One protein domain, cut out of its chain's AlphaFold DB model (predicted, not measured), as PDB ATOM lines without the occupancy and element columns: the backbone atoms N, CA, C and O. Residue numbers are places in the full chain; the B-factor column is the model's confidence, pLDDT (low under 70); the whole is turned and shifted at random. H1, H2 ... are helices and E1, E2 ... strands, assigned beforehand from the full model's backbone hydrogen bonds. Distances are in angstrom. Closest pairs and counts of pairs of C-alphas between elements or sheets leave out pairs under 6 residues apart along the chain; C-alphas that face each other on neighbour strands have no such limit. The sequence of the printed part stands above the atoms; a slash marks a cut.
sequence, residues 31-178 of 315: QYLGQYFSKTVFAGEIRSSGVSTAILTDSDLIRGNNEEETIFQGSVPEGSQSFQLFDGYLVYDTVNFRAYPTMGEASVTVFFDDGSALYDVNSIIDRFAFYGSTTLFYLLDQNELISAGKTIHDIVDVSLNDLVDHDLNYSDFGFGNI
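What this domain is: This is residues 31 to 178 of the 315 residues of an uncharacterized protein of Oleiphilus messinensis (UniProt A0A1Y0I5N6). One strongly twisted antiparallel sheet curls like part of a barrel and folds back on itself, with E3, E2, E1 and E6 in one leaf facing E4 and E7 in the other, and E5 as the hinge; the barrel is incomplete, for its edge strands E3 and E7 are apart. Two short helices, H1 and H2, lie on the same face of the sheet, and a long loop, residues 73 to 103, sticks out at residues 75 to 81. The printed part has 148 residues, in chain order E1 E2 E3 E4 E5 E6 H1 E7 H2, with sheet order E3 E2 E1 E6 E5 E4 E7. The class is mostly strand; the whole is compact, with a radius of gyration of the C-alphas of 15.1 A and spans of 41 by 40 by 31 A.

How they stand to each other: E1, residues 31 to 42, and E2, residues 45 to 58, form a hairpin, with N 38 and O 50 2.9 A apart. E3, residues 70 to 72, forms a hairpin with E2, N 72 to O 55 being 2.8 A; E1, E2 and E3 are a meander, each strand the antiparallel neighbour of the one before. A second meander is E4, residues 104 to 112, E5, residues 117 to 130, and E6, residues 133 to 140; N 106 and O 123 are 2.9 A apart, and N 135 and O 128 2.8 A. E6 is also the antiparallel neighbour of E1, with N 39 to O 136 at 2.9 A. H1, residues 142 to 147, is on the sheet at a height of 8.5 A, only just over none of the strands, with 2 C-alphas falling on E5 and 2 on E4. E7, residues 155 to 163, is antiparallel to E4, N 109 to O 159 being 2.8 A. Across the fold the closest C-alphas of E2 and E7, Ser 49 and Val 156, are 7.0 A apart. H2, residues 170 to 173, is on the sheet at a height of 5.4 A and only just touches H1, with 3 pairs of C-alphas within 8 A, the closest Gln 142 and Phe 173 at 5.7 A. Every O i to N i+4 pair of H1 is within hydrogen-bond range; H2 is too short for one.

Where its parts are: E1 begins at C-alpha 31 (-11.177, 25.512, 5.421), spans 33.6 A and bends by 52 degrees at residue 34. E2 spans 35.6 A, E4 22.5 A, E6 22.4 A and E7 20.5 A. E5 spans 29.1 A and bends by 94 degrees at residue 120. H2 ends at C-alpha 173 (-18.627, 35.243, -2.217).

The domain as a whole: The C-alphas of Val 95 and Gly 149, the two farthest apart, are 43.9 A apart. The printed part has no cut; the links E2 to E3 and E3 to E4 are long. The mean pLDDT of the printed part is 75.3, and 54 residues are under 70, among them 64 to 84 and 87 to 103.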
ATOM      1  N   GLN A  31     -11.693  24.145   5.428       62.78
ATOM      2  CA  GLN A  31     -11.177  25.512   5.421       62.78
ATOM      3  C   GLN A  31     -11.101  26.043   3.998       62.78
ATOM      4  O   GLN A  31     -10.390  25.499   3.154       62.78
ATOM      5  N   TYR A  32     -11.806  27.145   3.774       65.25
ATOM      6  CA  TYR A  32     -11.945  27.802   2.485       65.25
ATOM      7  C   TYR A  32     -11.365  29.211   2.562       65.25
ATOM      8  O   TYR A  32     -11.434  29.860   3.608       65.25
ATOM      9  N   LEU A  33     -10.819  29.722   1.465       63.09
ATOM     10  CA  LEU A  33     -10.324  31.095   1.381       63.09
ATOM     11  C   LEU A  33     -11.223  31.914   0.481       63.09
ATOM     12  O   LEU A  33     -11.503  31.508  -0.640       63.09
ATOM     13  N   GLY A  34     -11.606  33.086   0.973       66.62
ATOM     14  CA  GLY A  34     -12.270  34.122   0.200       66.62
ATOM     15  C   GLY A  34     -11.461  35.412   0.218       66.62
ATOM     16  O   GLY A  34     -10.592  35.630   1.075       66.62
ATOM     17  N   GLN A  35     -11.765  36.294  -0.727       79.00
ATOM     18  CA  GLN A  35     -11.283  37.671  -0.730       79.00
ATOM     19  C   GLN A  35     -12.427  38.606  -0.335       79.00
ATOM     20  O   GLN A  35     -13.555  38.458  -0.791       79.00
ATOM     21  N   TYR A  36     -12.132  39.600   0.498       87.00
ATOM     22  CA  TYR A  36     -13.058  40.683   0.814       87.00
ATOM     23  C   TYR A  36     -12.422  42.029   0.483       87.00
ATOM     24  O   TYR A  36     -11.209  42.230   0.607       87.00
ATOM     25  N   PHE A  37     -13.263  42.987   0.110       90.69
ATOM     26  CA  PHE A  37     -12.863  44.379   0.010       90.69
ATOM     27  C   PHE A  37     -13.033  45.048   1.373       90.69
ATOM     28  O   PHE A  37     -14.036  44.855   2.059       90.69
ATOM     29  N   SER A  38     -12.070  45.870   1.779       90.25
ATOM     30  CA  SER A  38     -12.176  46.673   2.996       90.25
ATOM     31  C   SER A  38     -11.948  48.147   2.709       90.25
ATOM     32  O   SER A  38     -11.141  48.514   1.853       90.25
ATOM     33  N   LYS A  39     -12.623  49.020   3.463       92.44
ATOM     34  CA  LYS A  39     -12.333  50.457   3.466       92.44
ATOM     35  C   LYS A  39     -12.439  51.063   4.852       92.44
ATOM     36  O   LYS A  39     -13.353  50.760   5.609       92.44
ATOM     37  N   THR A  40     -11.521  51.966   5.174       87.38
ATOM     38  CA  THR A  40     -11.483  52.699   6.440       87.38
ATOM     39  C   THR A  40     -11.793  54.169   6.203       87.38
ATOM     40  O   THR A  40     -11.067  54.861   5.491       87.38
ATOM     41  N   VAL A  41     -12.859  54.658   6.832       90.31
ATOM     42  CA  VAL A  41     -13.358  56.032   6.732       90.31
ATOM     43  C   VAL A  41     -13.099  56.774   8.042       90.31
ATOM     44  O   VAL A  41     -13.489  56.315   9.115       90.31
ATOM     45  N   PHE A  42     -12.496  57.963   7.960       91.12
ATOM     46  CA  PHE A  42     -12.280  58.854   9.105       91.12
ATOM     47  C   PHE A  42     -12.718  60.279   8.763       91.12
ATOM     48  O   PHE A  42     -12.207  60.888   7.820       91.12
ATOM     49  N   ALA A  43     -13.640  60.822   9.563       90.88
ATOM     50  CA  ALA A  43     -14.265  62.134   9.348       90.88
ATOM     51  C   ALA A  43     -14.944  62.300   7.965       90.88
ATOM     52  O   ALA A  43     -15.004  63.403   7.432       90.88
ATOM     53  N   GLY A  44     -15.464  61.205   7.396       87.56
ATOM     54  CA  GLY A  44     -16.134  61.185   6.088       87.56
ATOM     55  C   GLY A  44     -15.204  61.005   4.882       87.56
ATOM     56  O   GLY A  44     -15.695  60.858   3.771       87.56
ATOM     57  N   GLU A  45     -13.885  60.968   5.087       91.44
ATOM     58  CA  GLU A  45     -12.899  60.695   4.032       91.44
ATOM     59  C   GLU A  45     -12.404  59.244   4.118       91.44
ATOM     60  O   GLU A  45     -12.090  58.760   5.212       91.44
ATOM     61  N   ILE A  46     -12.277  58.564   2.974       89.31
ATOM     62  CA  ILE A  46     -11.588  57.269   2.882       89.31
ATOM     63  C   ILE A  46     -10.096  57.503   3.167       89.31
ATOM     64  O   ILE A  46      -9.449  58.338   2.533       89.31
ATOM     65  N   ARG A  47      -9.552  56.794   4.161       90.88
ATOM     66  CA  ARG A  47      -8.132  56.833   4.557       90.88
ATOM     67  C   ARG A  47      -7.331  55.680   3.975       90.88
ATOM     68  O   ARG A  47      -6.147  55.850   3.703       90.88
ATOM     69  N   SER A  48      -7.974  54.533   3.808       85.19
ATOM     70  CA  SER A  48      -7.427  53.361   3.139       85.19
ATOM     71  C   SER A  48      -8.567  52.528   2.570       85.19
ATOM     72  O   SER A  48      -9.655  52.486   3.148       85.19
ATOM     73  N   SER A  49      -8.295  51.841   1.473       87.38
ATOM     74  CA  SER A  49      -9.103  50.747   0.949       87.38
ATOM     75  C   SER A  49      -8.178  49.678   0.374       87.38
ATOM     76  O   SER A  49      -6.993  49.944   0.148       87.38
ATOM     77  N   GLY A  50      -8.694  48.465   0.197       77.75
ATOM     78  CA  GLY A  50      -7.960  47.375  -0.432       77.75
ATOM     79  C   GLY A  50      -8.583  46.007  -0.189       77.75
ATOM     80  O   GLY A  50      -9.373  45.817   0.741       77.75
ATOM     81  N   VAL A  51      -8.180  45.064  -1.035       75.44
ATOM     82  CA  VAL A  51      -8.517  43.643  -0.937       75.44
ATOM     83  C   VAL A  51      -7.706  42.991   0.182       75.44
ATOM     84  O   VAL A  51      -6.562  43.368   0.454       75.44
ATOM     85  N   SER A  52      -8.292  42.017   0.862       78.44
ATOM     86  CA  SER A  52      -7.610  41.152   1.825       78.44
ATOM     87  C   SER A  52      -8.261  39.773   1.841       78.44
ATOM     88  O   SER A  52      -9.381  39.604   1.366       78.44
ATOM     89  N   THR A  53      -7.549  38.779   2.360       68.81
ATOM     90  CA  THR A  53      -8.019  37.394   2.423       68.81
ATOM     91  C   THR A  53      -8.623  37.058   3.784       68.81
ATOM     92  O   THR A  53      -8.185  37.574   4.820       68.81
ATOM     93  N   ALA A  54      -9.624  36.182   3.784       70.56
ATOM     94  CA  ALA A  54     -10.215  35.591   4.978       70.56
ATOM     95  C   ALA A  54     -10.324  34.073   4.821       70.56
ATOM     96  O   ALA A  54     -10.559  33.585   3.718       70.56
ATOM     97  N   ILE A  55     -10.174  33.346   5.929       68.50
ATOM     98  CA  ILE A  55     -10.357  31.894   5.982       68.50
ATOM     99  C   ILE A  55     -11.720  31.622   6.612       68.50
ATOM    100  O   ILE A  55     -11.908  31.911   7.793       68.50
ATOM    101  N   LEU A  56     -12.651  31.069   5.841       73.69
ATOM    102  CA  LEU A  56     -13.876  30.457   6.346       73.69
ATOM    103  C   LEU A  56     -13.538  29.061   6.867       73.69
ATOM    104  O   LEU A  56     -12.870  28.288   6.186       73.69
ATOM    105  N   THR A  57     -13.994  28.739   8.071       72.38
ATOM    106  CA  THR A  57     -14.088  27.366   8.571       72.38
ATOM    107  C   THR A  57     -15.565  27.003   8.612       72.38
ATOM    108  O   THR A  57     -16.327  27.685   9.296       72.38
ATOM    109  N   ASP A  58     -15.954  26.001   7.827       68.69
ATOM    110  CA  ASP A  58     -17.340  25.560   7.655       68.69
ATOM    111  C   ASP A  58     -17.386  24.109   7.132       68.69
ATOM    112  O   ASP A  58     -16.385  23.581   6.642       68.69
ATOM    113  N   SER A  59     -18.527  23.438   7.268       66.56
ATOM    114  CA  SER A  59     -18.694  22.021   6.935       66.56
ATOM    115  C   SER A  59     -19.312  21.753   5.555       66.56
ATOM    116  O   SER A  59     -19.045  20.687   4.992       66.56
ATOM    117  N   ASP A  60     -20.107  22.682   5.003       63.31
ATOM    118  CA  ASP A  60     -20.856  22.461   3.753       63.31
ATOM    119  C   ASP A  60     -21.047  23.688   2.825       63.31
ATOM    120  O   ASP A  60     -21.696  23.548   1.788       63.31
ATOM    121  N   LEU A  61     -20.441  24.845   3.132       67.75
ATOM    122  CA  LEU A  61     -20.552  26.134   2.417       67.75
ATOM    123  C   LEU A  61     -21.946  26.787   2.454       67.75
ATOM    124  O   LEU A  61     -22.147  27.837   1.826       67.75
ATOM    125  N   ILE A  62     -22.900  26.225   3.203       69.25
ATOM    126  CA  ILE A  62     -24.254  26.765   3.337       69.25
ATOM    127  C   ILE A  62     -24.298  27.707   4.539       69.25
ATOM    128  O   ILE A  62     -24.330  27.304   5.698       69.25
ATOM    129  N   ARG A  63     -24.382  28.997   4.238       74.12
ATOM    130  CA  ARG A  63     -24.354  30.076   5.221       74.12
ATOM    131  C   ARG A  63     -25.561  30.082   6.171       74.12
ATOM    132  O   ARG A  63     -26.708  29.921   5.754       74.12
ATOM    133  N   GLY A  64     -25.300  30.389   7.437       67.00
ATOM    134  CA  GLY A  64     -26.267  30.513   8.525       67.00
ATOM    135  C   GLY A  64     -26.928  29.198   8.946       67.00
ATOM    136  O   GLY A  64     -27.990  29.240   9.577       67.00
ATOM    137  N   ASN A  65     -26.366  28.045   8.571       60.94
ATOM    138  CA  ASN A  65     -26.973  26.733   8.780       60.94
ATOM    139  C   ASN A  65     -26.477  26.018  10.050       60.94
ATOM    140  O   ASN A  65     -27.198  25.156  10.570       60.94
ATOM    141  N   ASN A  66     -25.299  26.384  10.571       63.16
ATOM    142  CA  ASN A  66     -24.668  25.720  11.710       63.16
ATOM    143  C   ASN A  66     -24.068  26.718  12.727       63.16
ATOM    144  O   ASN A  66     -23.963  27.914  12.479       63.16
ATOM    145  N   GLU A  67     -23.747  26.239  13.935       58.66
ATOM    146  CA  GLU A  67     -23.192  27.077  15.021       58.66
ATOM    147  C   GLU A  67     -21.651  27.213  14.957       58.66
ATOM    148  O   GLU A  67     -21.055  27.807  15.858       58.66
ATOM    149  N   GLU A  68     -21.002  26.635  13.940       62.09
ATOM    150  CA  GLU A  68     -19.545  26.447  13.845       62.09
ATOM    151  C   GLU A  68     -18.902  27.285  12.711       62.09
ATOM    152  O   GLU A  68     -17.689  27.518  12.736       62.09
ATOM    153  N   GLU A  69     -19.711  27.850  11.801       66.50
ATOM    154  CA  GLU A  69     -19.329  28.854  10.793       66.50
ATOM    155  C   GLU A  69     -18.467  29.974  11.389       66.50
ATOM    156  O   GLU A  69     -18.924  30.806  12.179       66.50
ATOM    157  N   THR A  70     -17.192  30.026  10.995       62.75
ATOM    158  CA  THR A  70     -16.273  31.053  11.493       62.75
ATOM    159  C   THR A  70     -15.371  31.599  10.396       62.75
ATOM    160  O   THR A  70     -14.553  30.865   9.841       62.75
ATOM    161  N   ILE A  71     -15.433  32.910  10.137       66.44
ATOM    162  CA  ILE A  71     -14.521  33.586   9.206       66.44
ATOM    163  C   ILE A  71     -13.415  34.329   9.977       66.44
ATOM    164  O   ILE A  71     -13.650  35.264  10.746       66.44
ATOM    165  N   PHE A  72     -12.167  33.909   9.754       63.78
ATOM    166  CA  PHE A  72     -10.962  34.431  10.402       63.78
ATOM    167  C   PHE A  72     -10.117  35.314   9.473       63.78
ATOM    168  O   PHE A  72      -9.767  34.929   8.355       63.78
ATOM    169  N   GLN A  73      -9.668  36.465   9.986       58.84
ATOM    170  CA  GLN A  73      -8.674  37.313   9.324       58.84
ATOM    171  C   GLN A  73      -7.231  36.929   9.714       58.84
ATOM    172  O   GLN A  73      -6.612  37.570  10.565       58.84
ATOM    173  N   GLY A  74      -6.664  35.930   9.033       49.38
ATOM    174  CA  GLY A  74      -5.221  35.650   9.038       49.38
ATOM    175  C   GLY A  74      -4.588  35.328  10.403       49.38
ATOM    176  O   GLY A  74      -5.250  35.073  11.408       49.38
ATOM    177  N   SER A  75      -3.253  35.299  10.443       41.34
ATOM    178  CA  SER A  75      -2.505  34.893  11.638       41.34
ATOM    179  C   SER A  75      -2.421  36.007  12.688       41.34
ATOM    180  O   SER A  75      -1.569  36.901  12.607       41.34
ATOM    181  N   VAL A  76      -3.252  35.926  13.723       42.19
ATOM    182  CA  VAL A  76      -3.111  36.769  14.916       42.19
ATOM    183  C   VAL A  76      -1.846  36.392  15.706       42.19
ATOM    184  O   VAL A  76      -1.652  35.214  16.011       42.19
ATOM    185  N   PRO A  77      -0.987  37.359  16.095       38.38
ATOM    186  CA  PRO A  77       0.151  37.088  16.971       38.38
ATOM    187  C   PRO A  77      -0.304  36.521  18.319       38.38
ATOM    188  O   PRO A  77      -1.281  37.007  18.888       38.38
ATOM    189  N   GLU A  78       0.437  35.547  18.853       38.53
ATOM    190  CA  GLU A  78       0.121  34.841  20.102       38.53
ATOM    191  C   GLU A  78      -0.207  35.824  21.252       38.53
ATOM    192  O   GLU A  78       0.617  36.651  21.646       38.53
ATOM    193  N   GLY A  79      -1.444  35.766  21.765       40.06
ATOM    194  CA  GLY A  79      -1.970  36.695  22.780       40.06
ATOM    195  C   GLY A  79      -2.775  37.894  22.250       40.06
ATOM    196  O   GLY A  79      -3.285  38.677  23.052       40.06
ATOM    197  N   SER A  80      -2.931  38.039  20.933       45.12
ATOM    198  CA  SER A  80      -3.871  38.981  20.307       45.12
ATOM    199  C   SER A  80      -5.272  38.367  20.234       45.12
ATOM    200  O   SER A  80      -5.406  37.159  20.056       45.12
ATOM    201  N   GLN A  81      -6.324  39.184  20.348       49.03
ATOM    202  CA  GLN A  81      -7.686  38.710  20.082       49.03
ATOM    203  C   GLN A  81      -7.858  38.520  18.573       49.03
ATOM    204  O   GLN A  81      -7.597  39.450  17.811       49.03
ATOM    205  N   SER A  82      -8.279  37.325  18.156       54.31
ATOM    206  CA  SER A  82      -8.758  37.073  16.799       54.31
ATOM    207  C   SER A  82      -9.982  37.943  16.542       54.31
ATOM    208  O   SER A  82     -10.988  37.803  17.237       54.31
ATOM    209  N   PHE A  83      -9.903  38.823  15.548       61.34
ATOM    210  CA  PHE A  83     -11.097  39.445  14.996       61.34
ATOM    211  C   PHE A  83     -11.752  38.416  14.080       61.34
ATOM    212  O   PHE A  83     -11.229  38.104  13.008       61.34
ATOM    213  N   GLN A  84     -12.848  37.846  14.565       68.75
ATOM    214  CA  GLN A  84     -13.818  37.170  13.722       68.75
ATOM    215  C   GLN A  84     -14.531  38.280  12.935       68.75
ATOM    216  O   GLN A  84     -14.889  39.313  13.504       68.75
ATOM    217  N   LEU A  85     -14.600  38.116  11.619       70.94
ATOM    218  CA  LEU A  85     -15.373  38.978  10.725       70.94
ATOM    219  C   LEU A  85     -16.539  38.148  10.210       70.94
ATOM    220  O   LEU A  85     -16.393  36.936  10.102       70.94
ATOM    221  N   PHE A  86     -17.654  38.776   9.849       74.56
ATOM    222  CA  PHE A  86     -18.794  38.073   9.245       74.56
ATOM    223  C   PHE A  86     -19.279  36.862  10.085       74.56
ATOM    224  O   PHE A  86     -19.650  35.831   9.533       74.56
ATOM    225  N   ASP A  87     -19.249  36.984  11.418       67.25
ATOM    226  CA  ASP A  87     -19.517  35.913  12.400       67.25
ATOM    227  C   ASP A  87     -20.929  35.968  13.018       67.25
ATOM    228  O   ASP A  87     -21.249  35.265  13.976       67.25
ATOM    229  N   GLY A  88     -21.762  36.888  12.530       59.44
ATOM    230  CA  GLY A  88     -23.117  37.153  13.016       59.44
ATOM    231  C   GLY A  88     -23.180  37.756  14.424       59.44
ATOM    232  O   GLY A  88     -24.272  38.066  14.915       59.44
ATOM    233  N   TYR A  89     -22.042  37.954  15.097       54.84
ATOM    234  CA  TYR A  89     -22.016  38.305  16.504       54.84
ATOM    235  C   TYR A  89     -22.133  39.814  16.704       54.84
ATOM    236  O   TYR A  89     -21.255  40.603  16.350       54.84
ATOM    237  N   LEU A  90     -23.228  40.239  17.335       51.16
ATOM    238  CA  LEU A  90     -23.471  41.642  17.664       51.16
ATOM    239  C   LEU A  90     -22.399  42.173  18.628       51.16
ATOM    240  O   LEU A  90     -22.497  42.003  19.847       51.16
ATOM    241  N   VAL A  91     -21.406  42.888  18.096       49.38
ATOM    242  CA  VAL A  91     -20.400  43.580  18.910       49.38
ATOM    243  C   VAL A  91     -21.073  44.706  19.696       49.38
ATOM    244  O   VAL A  91     -21.381  45.785  19.183       49.38
ATOM    245  N   TYR A  92     -21.294  44.463  20.988       48.31
ATOM    246  CA  TYR A  92     -21.795  45.471  21.912       48.31
ATOM    247  C   TYR A  92     -20.717  46.524  22.183       48.31
ATOM    248  O   TYR A  92     -19.778  46.292  22.947       48.31
ATOM    249  N   ASP A  93     -20.893  47.726  21.628       51.72
ATOM    250  CA  ASP A  93     -20.138  48.906  22.055       51.72
ATOM    251  C   ASP A  93     -20.450  49.202  23.535       51.72
ATOM    252  O   ASP A  93     -21.472  49.806  23.879       51.72
ATOM    253  N   THR A  94     -19.541  48.773  24.413       49.41
ATOM    254  CA  THR A  94     -19.619  48.950  25.873       49.41
ATOM    255  C   THR A  94     -19.578  50.414  26.324       49.41
ATOM    256  O   THR A  94     -19.855  50.696  27.491       49.41
ATOM    257  N   VAL A  95     -19.271  51.352  25.422       56.72
ATOM    258  CA  VAL A  95     -19.228  52.795  25.684       56.72
ATOM    259  C   VAL A  95     -20.515  53.493  25.218       56.72
ATOM    260  O   VAL A  95     -20.955  54.427  25.889       56.72
ATOM    261  N   ASN A  96     -21.149  53.046  24.122       48.78
ATOM    262  CA  ASN A  96     -22.311  53.737  23.525       48.78
ATOM    263  C   ASN A  96     -23.621  52.926  23.409       48.78
ATOM    264  O   ASN A  96     -24.610  53.480  22.927       48.78
ATOM    265  N   PHE A  97     -23.678  51.659  23.842       46.22
ATOM    266  CA  PHE A  97     -24.916  50.849  23.887       46.22
ATOM    267  C   PHE A  97     -25.694  50.752  22.551       46.22
ATOM    268  O   PHE A  97     -26.913  50.558  22.541       46.22
ATOM    269  N   ARG A  98     -25.011  50.855  21.405       43.34
ATOM    270  CA  ARG A  98     -25.597  50.545  20.094       43.34
ATOM    271  C   ARG A  98     -25.078  49.208  19.592       43.34
ATOM    272  O   ARG A  98     -23.912  49.104  19.229       43.34
ATOM    273  N   ALA A  99     -25.979  48.236  19.525       41.75
ATOM    274  CA  ALA A  99     -25.821  47.100  18.637       41.75
ATOM    275  C   ALA A  99     -25.969  47.605  17.192       41.75
ATOM    276  O   ALA A  99     -26.978  48.228  16.850       41.75
ATOM    277  N   TYR A 100     -24.949  47.374  16.374       51.88
ATOM    278  CA  TYR A 100     -25.049  47.448  14.919       51.88
ATOM    279  C   TYR A 100     -25.072  46.000  14.414       51.88
ATOM    280  O   TYR A 100     -24.300  45.206  14.950       51.88
ATOM    281  N   PRO A 101     -25.927  45.634  13.441       45.47
ATOM    282  CA  PRO A 101     -25.784  44.348  12.770       45.47
ATOM    283  C   PRO A 101     -24.408  44.301  12.091       45.47
ATOM    284  O   PRO A 101     -24.071  45.195  11.313       45.47
ATOM    285  N   THR A 102     -23.610  43.307  12.472       57.47
ATOM    286  CA  THR A 102     -22.244  43.014  11.995       57.47
ATOM    287  C   THR A 102     -22.228  41.992  10.859       57.47
ATOM    288  O   THR A 102     -21.240  41.857  10.157       57.47
ATOM    289  N   MET A 103     -23.358  41.340  10.594       64.88
ATOM    290  CA  MET A 103     -23.675  40.809   9.272       64.88
ATOM    291  C   MET A 103     -24.947  41.494   8.801       64.88
ATOM    292  O   MET A 103     -26.040  41.220   9.295       64.88
ATOM    293  N   GLY A 104     -24.787  42.447   7.891       75.19
ATOM    294  CA  GLY A 104     -25.876  42.890   7.039       75.19
ATOM    295  C   GLY A 104     -25.752  42.182   5.704       75.19
ATOM    296  O   GLY A 104     -24.711  42.272   5.060       75.19
ATOM    297  N   GLU A 105     -26.809  41.530   5.254       86.62
ATOM    298  CA  GLU A 105     -26.981  41.356   3.820       86.62
ATOM    299  C   GLU A 105     -27.316  42.711   3.210       86.62
ATOM    300  O   GLU A 105     -28.073  43.518   3.763       86.62
ATOM    301  N   ALA A 106     -26.652  43.007   2.106       91.38
ATOM    302  CA  ALA A 106     -26.592  44.336   1.549       91.38
ATOM    303  C   ALA A 106     -26.623  44.279   0.030       91.38
ATOM    304  O   ALA A 106     -26.044  43.390  -0.588       91.38
ATOM    305  N   SER A 107     -27.251  45.294  -0.546       93.62
ATOM    306  CA  SER A 107     -27.068  45.657  -1.939       93.62
ATOM    307  C   SER A 107     -26.147  46.879  -1.982       93.62
ATOM    308  O   SER A 107     -26.307  47.820  -1.190       93.62
ATOM    309  N   VAL A 108     -25.126  46.853  -2.840       96.31
ATOM    310  CA  VAL A 108     -24.055  47.859  -2.867       96.31
ATOM    311  C   VAL A 108     -23.782  48.385  -4.276       96.31
ATOM    312  O   VAL A 108     -23.990  47.711  -5.278       96.31
ATOM    313  N   THR A 109     -23.269  49.611  -4.359       97.94
ATOM    314  CA  THR A 109     -22.654  50.138  -5.582       97.94
ATOM    315  C   THR A 109     -21.143  49.956  -5.498       97.94
ATOM    316  O   THR A 109     -20.507  50.512  -4.597       97.94
ATOM    317  N   VAL A 110     -20.563  49.215  -6.438       98.00
ATOM    318  CA  VAL A 110     -19.117  48.985  -6.558       98.00
ATOM    319  C   VAL A 110     -18.539  49.965  -7.578       98.00
ATOM    320  O   VAL A 110     -19.073  50.096  -8.678       98.00
ATOM    321  N   PHE A 111     -17.456  50.659  -7.228       97.19
ATOM    322  CA  PHE A 111     -16.761  51.617  -8.093       97.19
ATOM    323  C   PHE A 111     -15.374  51.094  -8.462       97.19
ATOM    324  O   PHE A 111     -14.619  50.681  -7.577       97.19
ATOM    325  N   PHE A 112     -15.022  51.179  -9.745       96.38
ATOM    326  CA  PHE A 112     -13.779  50.629 -10.290       96.38
ATOM    327  C   PHE A 112     -12.770  51.711 -10.698       96.38
ATOM    328  O   PHE A 112     -13.111  52.888 -10.856       96.38
ATOM    329  N   ASP A 113     -11.509  51.316 -10.861       92.88
ATOM    330  CA  ASP A 113     -10.386  52.201 -11.190       92.88
ATOM    331  C   ASP A 113     -10.493  52.870 -12.579       92.88
ATOM    332  O   ASP A 113     -10.077  54.022 -12.748       92.88
ATOM    333  N   ASP A 114     -11.134  52.204 -13.542       91.50
ATOM    334  CA  ASP A 114     -11.491  52.738 -14.864       91.50
ATOM    335  C   ASP A 114     -12.614  53.796 -14.827       91.50
ATOM    336  O   ASP A 114     -12.918  54.427 -15.845       91.50
ATOM    337  N   GLY A 115     -13.215  54.025 -13.655       96.25
ATOM    338  CA  GLY A 115     -14.306  54.971 -13.434       96.25
ATOM    339  C   GLY A 115     -15.696  54.436 -13.782       96.25
ATOM    340  O   GLY A 115     -16.658  55.209 -13.750       96.25
ATOM    341  N   SER A 116     -15.825  53.147 -14.110       97.06
ATOM    342  CA  SER A 116     -17.121  52.468 -14.186       97.06
ATOM    343  C   SER A 116     -17.680  52.165 -12.789       97.06
ATOM    344  O   SER A 116     -16.986  52.271 -11.771       97.06
ATOM    345  N   ALA A 117     -18.963  51.807 -12.735       97.56
ATOM    346  CA  ALA A 117     -19.620  51.350 -11.519       97.56
ATOM    347  C   ALA A 117     -20.603  50.220 -11.836       97.56
ATOM    348  O   ALA A 117     -21.294  50.278 -12.857       97.56
ATOM    349  N   LEU A 118     -20.673  49.233 -10.946       96.81
ATOM    350  CA  LEU A 118     -21.699  48.194 -10.936       96.81
ATOM    351  C   LEU A 118     -22.682  48.511  -9.806       96.81
ATOM    352  O   LEU A 118     -22.273  48.898  -8.709       96.81
ATOM    353  N   TYR A 119     -23.973  48.421 -10.103       96.81
ATOM    354  CA  TYR A 119     -25.048  48.834  -9.203       96.81
ATOM    355  C   TYR A 119     -25.799  47.621  -8.678       96.81
ATOM    356  O   TYR A 119     -25.955  46.637  -9.390       96.81
ATOM    357  N   ASP A 120     -26.307  47.772  -7.461       94.88
ATOM    358  CA  ASP A 120     -27.189  46.839  -6.765       94.88
ATOM    359  C   ASP A 120     -26.592  45.451  -6.453       94.88
ATOM    360  O   ASP A 120     -27.333  44.529  -6.115       94.88
ATOM    361  N   VAL A 121     -25.257  45.354  -6.443       95.38
ATOM    362  CA  VAL A 121     -24.476  44.125  -6.220       95.38
ATOM    363  C   VAL A 121     -24.767  43.515  -4.859       95.38
ATOM    364  O   VAL A 121     -24.697  44.211  -3.840       95.38
ATOM    365  N   ASN A 122     -25.041  42.212  -4.822       93.44
ATOM    366  CA  ASN A 122     -25.269  41.502  -3.569       93.44
ATOM    367  C   ASN A 122     -23.974  41.349  -2.751       93.44
ATOM    368  O   ASN A 122     -22.878  41.125  -3.270       93.44
ATOM    369  N   SER A 123     -24.090  41.526  -1.436       92.62
ATOM    370  CA  SER A 123     -22.947  41.609  -0.527       92.62
ATOM    371  C   SER A 123     -23.302  41.169   0.892       92.62
ATOM    372  O   SER A 123     -24.439  41.345   1.336       92.62
ATOM    373  N   ILE A 124     -22.312  40.665   1.633       90.19
ATOM    374  CA  ILE A 124     -22.336  40.656   3.102       90.19
ATOM    375  C   ILE A 124     -21.431  41.791   3.584       90.19
ATOM    376  O   ILE A 124     -20.250  41.846   3.226       90.19
ATOM    377  N   ILE A 125     -21.976  42.683   4.415       89.25
ATOM    378  CA  ILE A 125     -21.242  43.778   5.052       89.25
ATOM    379  C   ILE A 125     -21.019  43.519   6.546       89.25
ATOM    380  O   ILE A 125     -21.960  43.223   7.285       89.25
ATOM    381  N   ASP A 126     -19.780  43.733   6.988       86.75
ATOM    382  CA  ASP A 126     -19.384  43.822   8.399       86.75
ATOM    383  C   ASP A 126     -18.708  45.179   8.680       86.75
ATOM    384  O   ASP A 126     -18.265  45.900   7.777       86.75
ATOM    385  N   ARG A 127     -18.671  45.583   9.949       85.19
ATOM    386  CA  ARG A 127     -18.263  46.907  10.400       85.19
ATOM    387  C   ARG A 127     -17.512  46.877  11.729       85.19
ATOM    388  O   ARG A 127     -18.094  46.685  12.794       85.19
ATOM    389  N   PHE A 128     -16.270  47.350  11.689       81.38
ATOM    390  CA  PHE A 128     -15.481  47.681  12.874       81.38
ATOM    391  C   PHE A 128     -15.386  49.202  13.084       81.38
ATOM    392  O   PHE A 128     -15.198  49.970  12.139       81.38
ATOM    393  N   ALA A 129     -15.496  49.688  14.324       81.94
ATOM    394  CA  ALA A 129     -15.419  51.122  14.635       81.94
ATOM    395  C   ALA A 129     -14.480  51.402  15.815       81.94
ATOM    396  O   ALA A 129     -14.611  50.811  16.884       81.94
ATOM    397  N   PHE A 130     -13.545  52.342  15.639       76.69
ATOM    398  CA  PHE A 130     -12.496  52.623  16.624       76.69
ATOM    399  C   PHE A 130     -12.043  54.089  16.568       76.69
ATOM    400  O   PHE A 130     -11.663  54.588  15.513       76.69
ATOM    401  N   TYR A 131     -12.107  54.796  17.704       81.31
ATOM    402  CA  TYR A 131     -11.677  56.199  17.887       81.31
ATOM    403  C   TYR A 131     -12.001  57.172  16.729       81.31
ATOM    404  O   TYR A 131     -11.148  57.928  16.267       81.31
ATOM    405  N   GLY A 132     -13.256  57.182  16.267       81.50
ATOM    406  CA  GLY A 132     -13.719  58.086  15.199       81.50
ATOM    407  C   GLY A 132     -13.390  57.624  13.774       81.50
ATOM    408  O   GLY A 132     -13.775  58.292  12.814       81.50
ATOM    409  N   SER A 133     -12.724  56.477  13.638       82.62
ATOM    410  CA  SER A 133     -12.606  55.714  12.401       82.62
ATOM    411  C   SER A 133     -13.707  54.650  12.319       82.62
ATOM    412  O   SER A 133     -14.190  54.150  13.339       82.62
ATOM    413  N   THR A 134     -14.110  54.285  11.108       86.19
ATOM    414  CA  THR A 134     -14.955  53.118  10.830       86.19
ATOM    415  C   THR A 134     -14.357  52.362   9.654       86.19
ATOM    416  O   THR A 134     -14.203  52.936   8.578       86.19
ATOM    417  N   THR A 135     -14.045  51.090   9.862       85.81
ATOM    418  CA  THR A 135     -13.686  50.144   8.810       85.81
ATOM    419  C   THR A 135     -14.923  49.335   8.440       85.81
ATOM    420  O   THR A 135     -15.672  48.903   9.314       85.81
ATOM    421  N   LEU A 136     -15.161  49.195   7.142       89.94
ATOM    422  CA  LEU A 136     -16.230  48.397   6.553       89.94
ATOM    423  C   LEU A 136     -15.575  47.285   5.741       89.94
ATOM    424  O   LEU A 136     -14.587  47.545   5.047       89.94
ATOM    425  N   PHE A 137     -16.124  46.083   5.846       90.81
ATOM    426  CA  PHE A 137     -15.678  44.881   5.154       90.81
ATOM    427  C   PHE A 137     -16.824  44.379   4.281       90.81
ATOM    428  O   PHE A 137     -17.971  44.391   4.723       90.81
ATOM    429  N   TYR A 138     -16.511  43.970   3.059       92.31
ATOM    430  CA  TYR A 138     -17.477  43.565   2.049       92.31
ATOM    431  C   TYR A 138     -17.032  42.253   1.416       92.31
ATOM    432  O   TYR A 138     -16.015  42.213   0.718       92.31
ATOM    433  N   LEU A 139     -17.819  41.208   1.631       92.12
ATOM    434  CA  LEU A 139     -17.887  40.081   0.711       92.12
ATOM    435  C   LEU A 139     -18.852  40.480  -0.404       92.12
ATOM    436  O   LEU A 139     -19.911  41.038  -0.116       92.12
ATOM    437  N   LEU A 140     -18.467  40.270  -1.657       92.06
ATOM    438  CA  LEU A 140     -19.228  40.679  -2.841       92.06
ATOM    439  C   LEU A 140     -19.541  39.441  -3.672       92.06
ATOM    440  O   LEU A 140     -18.681  38.564  -3.760       92.06
ATOM    441  N   ASP A 141     -20.722  39.390  -4.281       90.44
ATOM    442  CA  ASP A 141     -21.057  38.369  -5.274       90.44
ATOM    443  C   ASP A 141     -20.016  38.404  -6.411       90.44
ATOM    444  O   ASP A 141     -19.875  39.404  -7.126       90.44
ATOM    445  N   GLN A 142     -19.228  37.333  -6.535       83.00
ATOM    446  CA  GLN A 142     -18.172  37.249  -7.544       83.00
ATOM    447  C   GLN A 142     -18.751  37.026  -8.945       83.00
ATOM    448  O   GLN A 142     -18.183  37.529  -9.913       83.00
ATOM    449  N   ASN A 143     -19.902  36.358  -9.071       78.31
ATOM    450  CA  ASN A 143     -20.556  36.115 -10.357       78.31
ATOM    451  C   ASN A 143     -21.034  37.428 -10.988       78.31
ATOM    452  O   ASN A 143     -20.911  37.612 -12.203       78.31
ATOM    453  N   GLU A 144     -21.527  38.369 -10.178       86.69
ATOM    454  CA  GLU A 144     -21.887  39.717 -10.635       86.69
ATOM    455  C   GLU A 144     -20.665  40.520 -11.117       86.69
ATOM    456  O   GLU A 144     -20.725  41.165 -12.169       86.69
ATOM    457  N   LEU A 145     -19.535  40.449 -10.398       79.31
ATOM    458  CA  LEU A 145     -18.281  41.095 -10.811       79.31
ATOM    459  C   LEU A 145     -17.747  40.494 -12.124       79.31
ATOM    460  O   LEU A 145     -17.485  41.233 -13.078       79.31
ATOM    461  N   ILE A 146     -17.668  39.164 -12.211       80.25
ATOM    462  CA  ILE A 146     -17.201  38.429 -13.397       80.25
ATOM    463  C   ILE A 146     -18.100  38.726 -14.605       80.25
ATOM    464  O   ILE A 146     -17.598  39.039 -15.685       80.25
ATOM    465  N   SER A 147     -19.425  38.748 -14.420       76.94
ATOM    466  CA  SER A 147     -20.395  39.099 -15.474       76.94
ATOM    467  C   SER A 147     -20.226  40.528 -16.007       76.94
ATOM    468  O   SER A 147     -20.564  40.806 -17.160       76.94
ATOM    469  N   ALA A 148     -19.686  41.442 -15.195       80.56
ATOM    470  CA  ALA A 148     -19.335  42.802 -15.602       80.56
ATOM    471  C   ALA A 148     -17.927  42.918 -16.229       80.56
ATOM    472  O   ALA A 148     -17.539  44.014 -16.646       80.56
ATOM    473  N   GLY A 149     -17.163  41.822 -16.301       83.56
ATOM    474  CA  GLY A 149     -15.758  41.815 -16.712       83.56
ATOM    475  C   GLY A 149     -14.847  42.502 -15.692       83.56
ATOM    476  O   GLY A 149     -13.976  43.284 -16.081       83.56
ATOM    477  N   LYS A 150     -15.106  42.286 -14.396       87.81
ATOM    478  CA  LYS A 150     -14.435  42.936 -13.263       87.81
ATOM    479  C   LYS A 150     -13.952  41.924 -12.231       87.81
ATOM    480  O   LYS A 150     -14.546  40.868 -12.049       87.81
ATOM    481  N   THR A 151     -12.912  42.304 -11.501       82.12
ATOM    482  CA  THR A 151     -12.368  41.569 -10.358       82.12
ATOM    483  C   THR A 151     -12.477  42.401  -9.081       82.12
ATOM    484  O   THR A 151     -12.640  43.624  -9.118       82.12
ATOM    485  N   ILE A 152     -12.318  41.761  -7.921       82.88
ATOM    486  CA  ILE A 152     -12.261  42.468  -6.634       82.88
ATOM    487  C   ILE A 152     -11.038  43.409  -6.515       82.88
ATOM    488  O   ILE A 152     -11.070  44.362  -5.736       82.88
ATOM    489  N   HIS A 153      -9.982  43.191  -7.315       81.12
ATOM    490  CA  HIS A 153      -8.769  44.028  -7.344       81.12
ATOM    491  C   HIS A 153      -8.949  45.340  -8.115       81.12
ATOM    492  O   HIS A 153      -8.224  46.297  -7.843       81.12
ATOM    493  N   ASP A 154      -9.938  45.419  -9.007       82.56
ATOM    494  CA  ASP A 154     -10.258  46.637  -9.767       82.56
ATOM    495  C   ASP A 154     -11.035  47.670  -8.924       82.56
ATOM    496  O   ASP A 154     -11.263  48.803  -9.354       82.56
ATOM    497  N   ILE A 155     -11.485  47.282  -7.725       90.88
ATOM    498  CA  ILE A 155     -12.368  48.077  -6.866       90.88
ATOM    499  C   ILE A 155     -11.594  49.186  -6.147       90.88
ATOM    500  O   ILE A 155     -10.632  48.943  -5.415       90.88
ATOM    501  N   VAL A 156     -12.089  50.421  -6.264       92.06
ATOM    502  CA  VAL A 156     -11.565  51.590  -5.537       92.06
ATOM    503  C   VAL A 156     -12.454  52.020  -4.367       92.06
ATOM    504  O   VAL A 156     -11.934  52.517  -3.361       92.06
ATOM    505  N   ASP A 157     -13.771  51.806  -4.460       95.88
ATOM    506  CA  ASP A 157     -14.739  52.056  -3.384       95.88
ATOM    507  C   ASP A 157     -15.988  51.161  -3.510       95.88
ATOM    508  O   ASP A 157     -16.350  50.727  -4.600       95.88
ATOM    509  N   VAL A 158     -16.685  50.936  -2.393       96.25
ATOM    510  CA  VAL A 158     -17.971  50.216  -2.323       96.25
ATOM    511  C   VAL A 158     -18.939  51.009  -1.452       96.25
ATOM    512  O   VAL A 158     -18.684  51.202  -0.263       96.25
ATOM    513  N   SER A 159     -20.046  51.504  -2.000       94.62
ATOM    514  CA  SER A 159     -21.080  52.214  -1.233       94.62
ATOM    515  C   SER A 159     -22.234  51.284  -0.887       94.62
ATOM    516  O   SER A 159     -22.787  50.644  -1.770       94.62
ATOM    517  N   LEU A 160     -22.652  51.269   0.380       92.44
ATOM    518  CA  LEU A 160     -23.905  50.627   0.781       92.44
ATOM    519  C   LEU A 160     -25.088  51.373   0.145       92.44
ATOM    520  O   LEU A 160     -25.167  52.596   0.301       92.44
ATOM    521  N   ASN A 161     -25.981  50.648  -0.535       91.31
ATOM    522  CA  ASN A 161     -27.248  51.184  -1.038       91.31
ATOM    523  C   ASN A 161     -28.333  50.937   0.019       91.31
ATOM    524  O   ASN A 161     -28.761  51.872   0.695       91.31
ATOM    525  N   ASP A 162     -28.685  49.667   0.218       86.94
ATOM    526  CA  ASP A 162     -29.735  49.201   1.125       86.94
ATOM    527  C   ASP A 162     -29.310  47.904   1.831       86.94
ATOM    528  O   ASP A 162     -28.414  47.192   1.374       86.94
ATOM    529  N   LEU A 163     -29.970  47.594   2.951       87.00
ATOM    530  CA  LEU A 163     -29.937  46.256   3.542       87.00
ATOM    531  C   LEU A 163     -31.052  45.426   2.898       87.00
ATOM    532  O   LEU A 163     -32.203  45.869   2.869       87.00
ATOM    533  N   VAL A 164     -30.699  44.253   2.386       82.44
ATOM    534  CA  VAL A 164     -31.601  43.333   1.677       82.44
ATOM    535  C   VAL A 164     -31.590  41.967   2.365       82.44
ATOM    536  O   VAL A 164     -30.899  41.806   3.363       82.44
ATOM    537  N   ASP A 165     -32.396  41.036   1.866       79.38
ATOM    538  CA  ASP A 165     -32.419  39.623   2.262       79.38
ATOM    539  C   ASP A 165     -32.062  38.832   0.988       79.38
ATOM    540  O   ASP A 165     -32.723  39.056  -0.038       79.38
ATOM    541  N   HIS A 166     -30.992  38.029   0.980       73.06
ATOM    542  CA  HIS A 166     -30.545  37.266  -0.201       73.06
ATOM    543  C   HIS A 166     -30.108  35.830   0.128       73.06
ATOM    544  O   HIS A 166     -29.480  35.540   1.139       73.06
ATOM    545  N   ASP A 167     -30.431  34.900  -0.774       74.31
ATOM    546  CA  ASP A 167     -30.222  33.456  -0.574       74.31
ATOM    547  C   ASP A 167     -28.802  32.983  -0.987       74.31
ATOM    548  O   ASP A 167     -28.629  31.838  -1.406       74.31
ATOM    549  N   LEU A 168     -27.783  33.857  -0.930       72.00
ATOM    550  CA  LEU A 168     -26.416  33.536  -1.378       72.00
ATOM    551  C   LEU A 168     -25.634  32.680  -0.366       72.00
ATOM    552  O   LEU A 168     -25.716  32.885   0.853       72.00
ATOM    553  N   ASN A 169     -24.818  31.765  -0.892       76.44
ATOM    554  CA  ASN A 169     -23.935  30.859  -0.154       76.44
ATOM    555  C   ASN A 169     -22.497  31.398  -0.101       76.44
ATOM    556  O   ASN A 169     -22.152  32.372  -0.770       76.44
ATOM    557  N   TYR A 170     -21.618  30.758   0.675       77.75
ATOM    558  CA  TYR A 170     -20.227  31.213   0.779       77.75
ATOM    559  C   TYR A 170     -19.431  31.077  -0.533       77.75
ATOM    560  O   TYR A 170     -18.547  31.897  -0.792       77.75
ATOM    561  N   SER A 171     -19.791  30.121  -1.393       71.56
ATOM    562  CA  SER A 171     -19.234  29.976  -2.745       71.56
ATOM    563  C   SER A 171     -19.460  31.214  -3.619       71.56
ATOM    564  O   SER A 171     -18.548  31.639  -4.323       71.56
ATOM    565  N   ASP A 172     -20.633  31.850  -3.524       76.31
ATOM    566  CA  ASP A 172     -20.988  33.034  -4.323       76.31
ATOM    567  C   ASP A 172     -20.132  34.259  -3.944       76.31
ATOM    568  O   ASP A 172     -19.887  35.153  -4.755       76.31
ATOM    569  N   PHE A 173     -19.595  34.262  -2.719       81.12
ATOM    570  CA  PHE A 173     -18.627  35.243  -2.217       81.12
ATOM    571  C   PHE A 173     -17.162  34.859  -2.480       81.12
ATOM    572  O   PHE A 173     -16.252  35.528  -1.982       81.12
ATOM    573  N   GLY A 174     -16.919  33.801  -3.257       69.56
ATOM    574  CA  GLY A 174     -15.585  33.346  -3.637       69.56
ATOM    575  C   GLY A 174     -14.837  32.585  -2.544       69.56
ATOM    576  O   GLY A 174     -13.608  32.590  -2.572       69.56
ATOM    577  N   PHE A 175     -15.524  31.959  -1.579       66.88
ATOM    578  CA  PHE A 175     -14.884  30.999  -0.675       66.88
ATOM    579  C   PHE A 175     -14.790  29.615  -1.327       66.88
ATOM    580  O   PHE A 175     -15.804  28.950  -1.529       66.88
ATOM    581  N   GLY A 176     -13.560  29.174  -1.603       58.94
ATOM    582  CA  GLY A 176     -13.235  27.845  -2.136       58.94
ATOM    583  C   GLY A 176     -12.011  27.222  -1.453       58.94
ATOM    584  O   GLY A 176     -11.335  27.871  -0.652       58.94
ATOM    585  N   ASN A 177     -11.735  25.944  -1.726       43.75
ATOM    586  CA  ASN A 177     -10.603  25.220  -1.128       43.75
ATOM    587  C   ASN A 177      -9.254  25.783  -1.628       43.75
ATOM    588  O   ASN A 177      -9.061  25.898  -2.833       43.75
ATOM    589  N   ILE A 178      -8.294  26.053  -0.730       35.75
ATOM    590  CA  ILE A 178      -6.888  26.343  -1.107       35.75
ATOM    591  C   ILE A 178      -5.975  25.137  -0.895       35.75
ATOM    592  O   ILE A 178      -5.934  24.581   0.205       35.75
TER     593      ILE A 178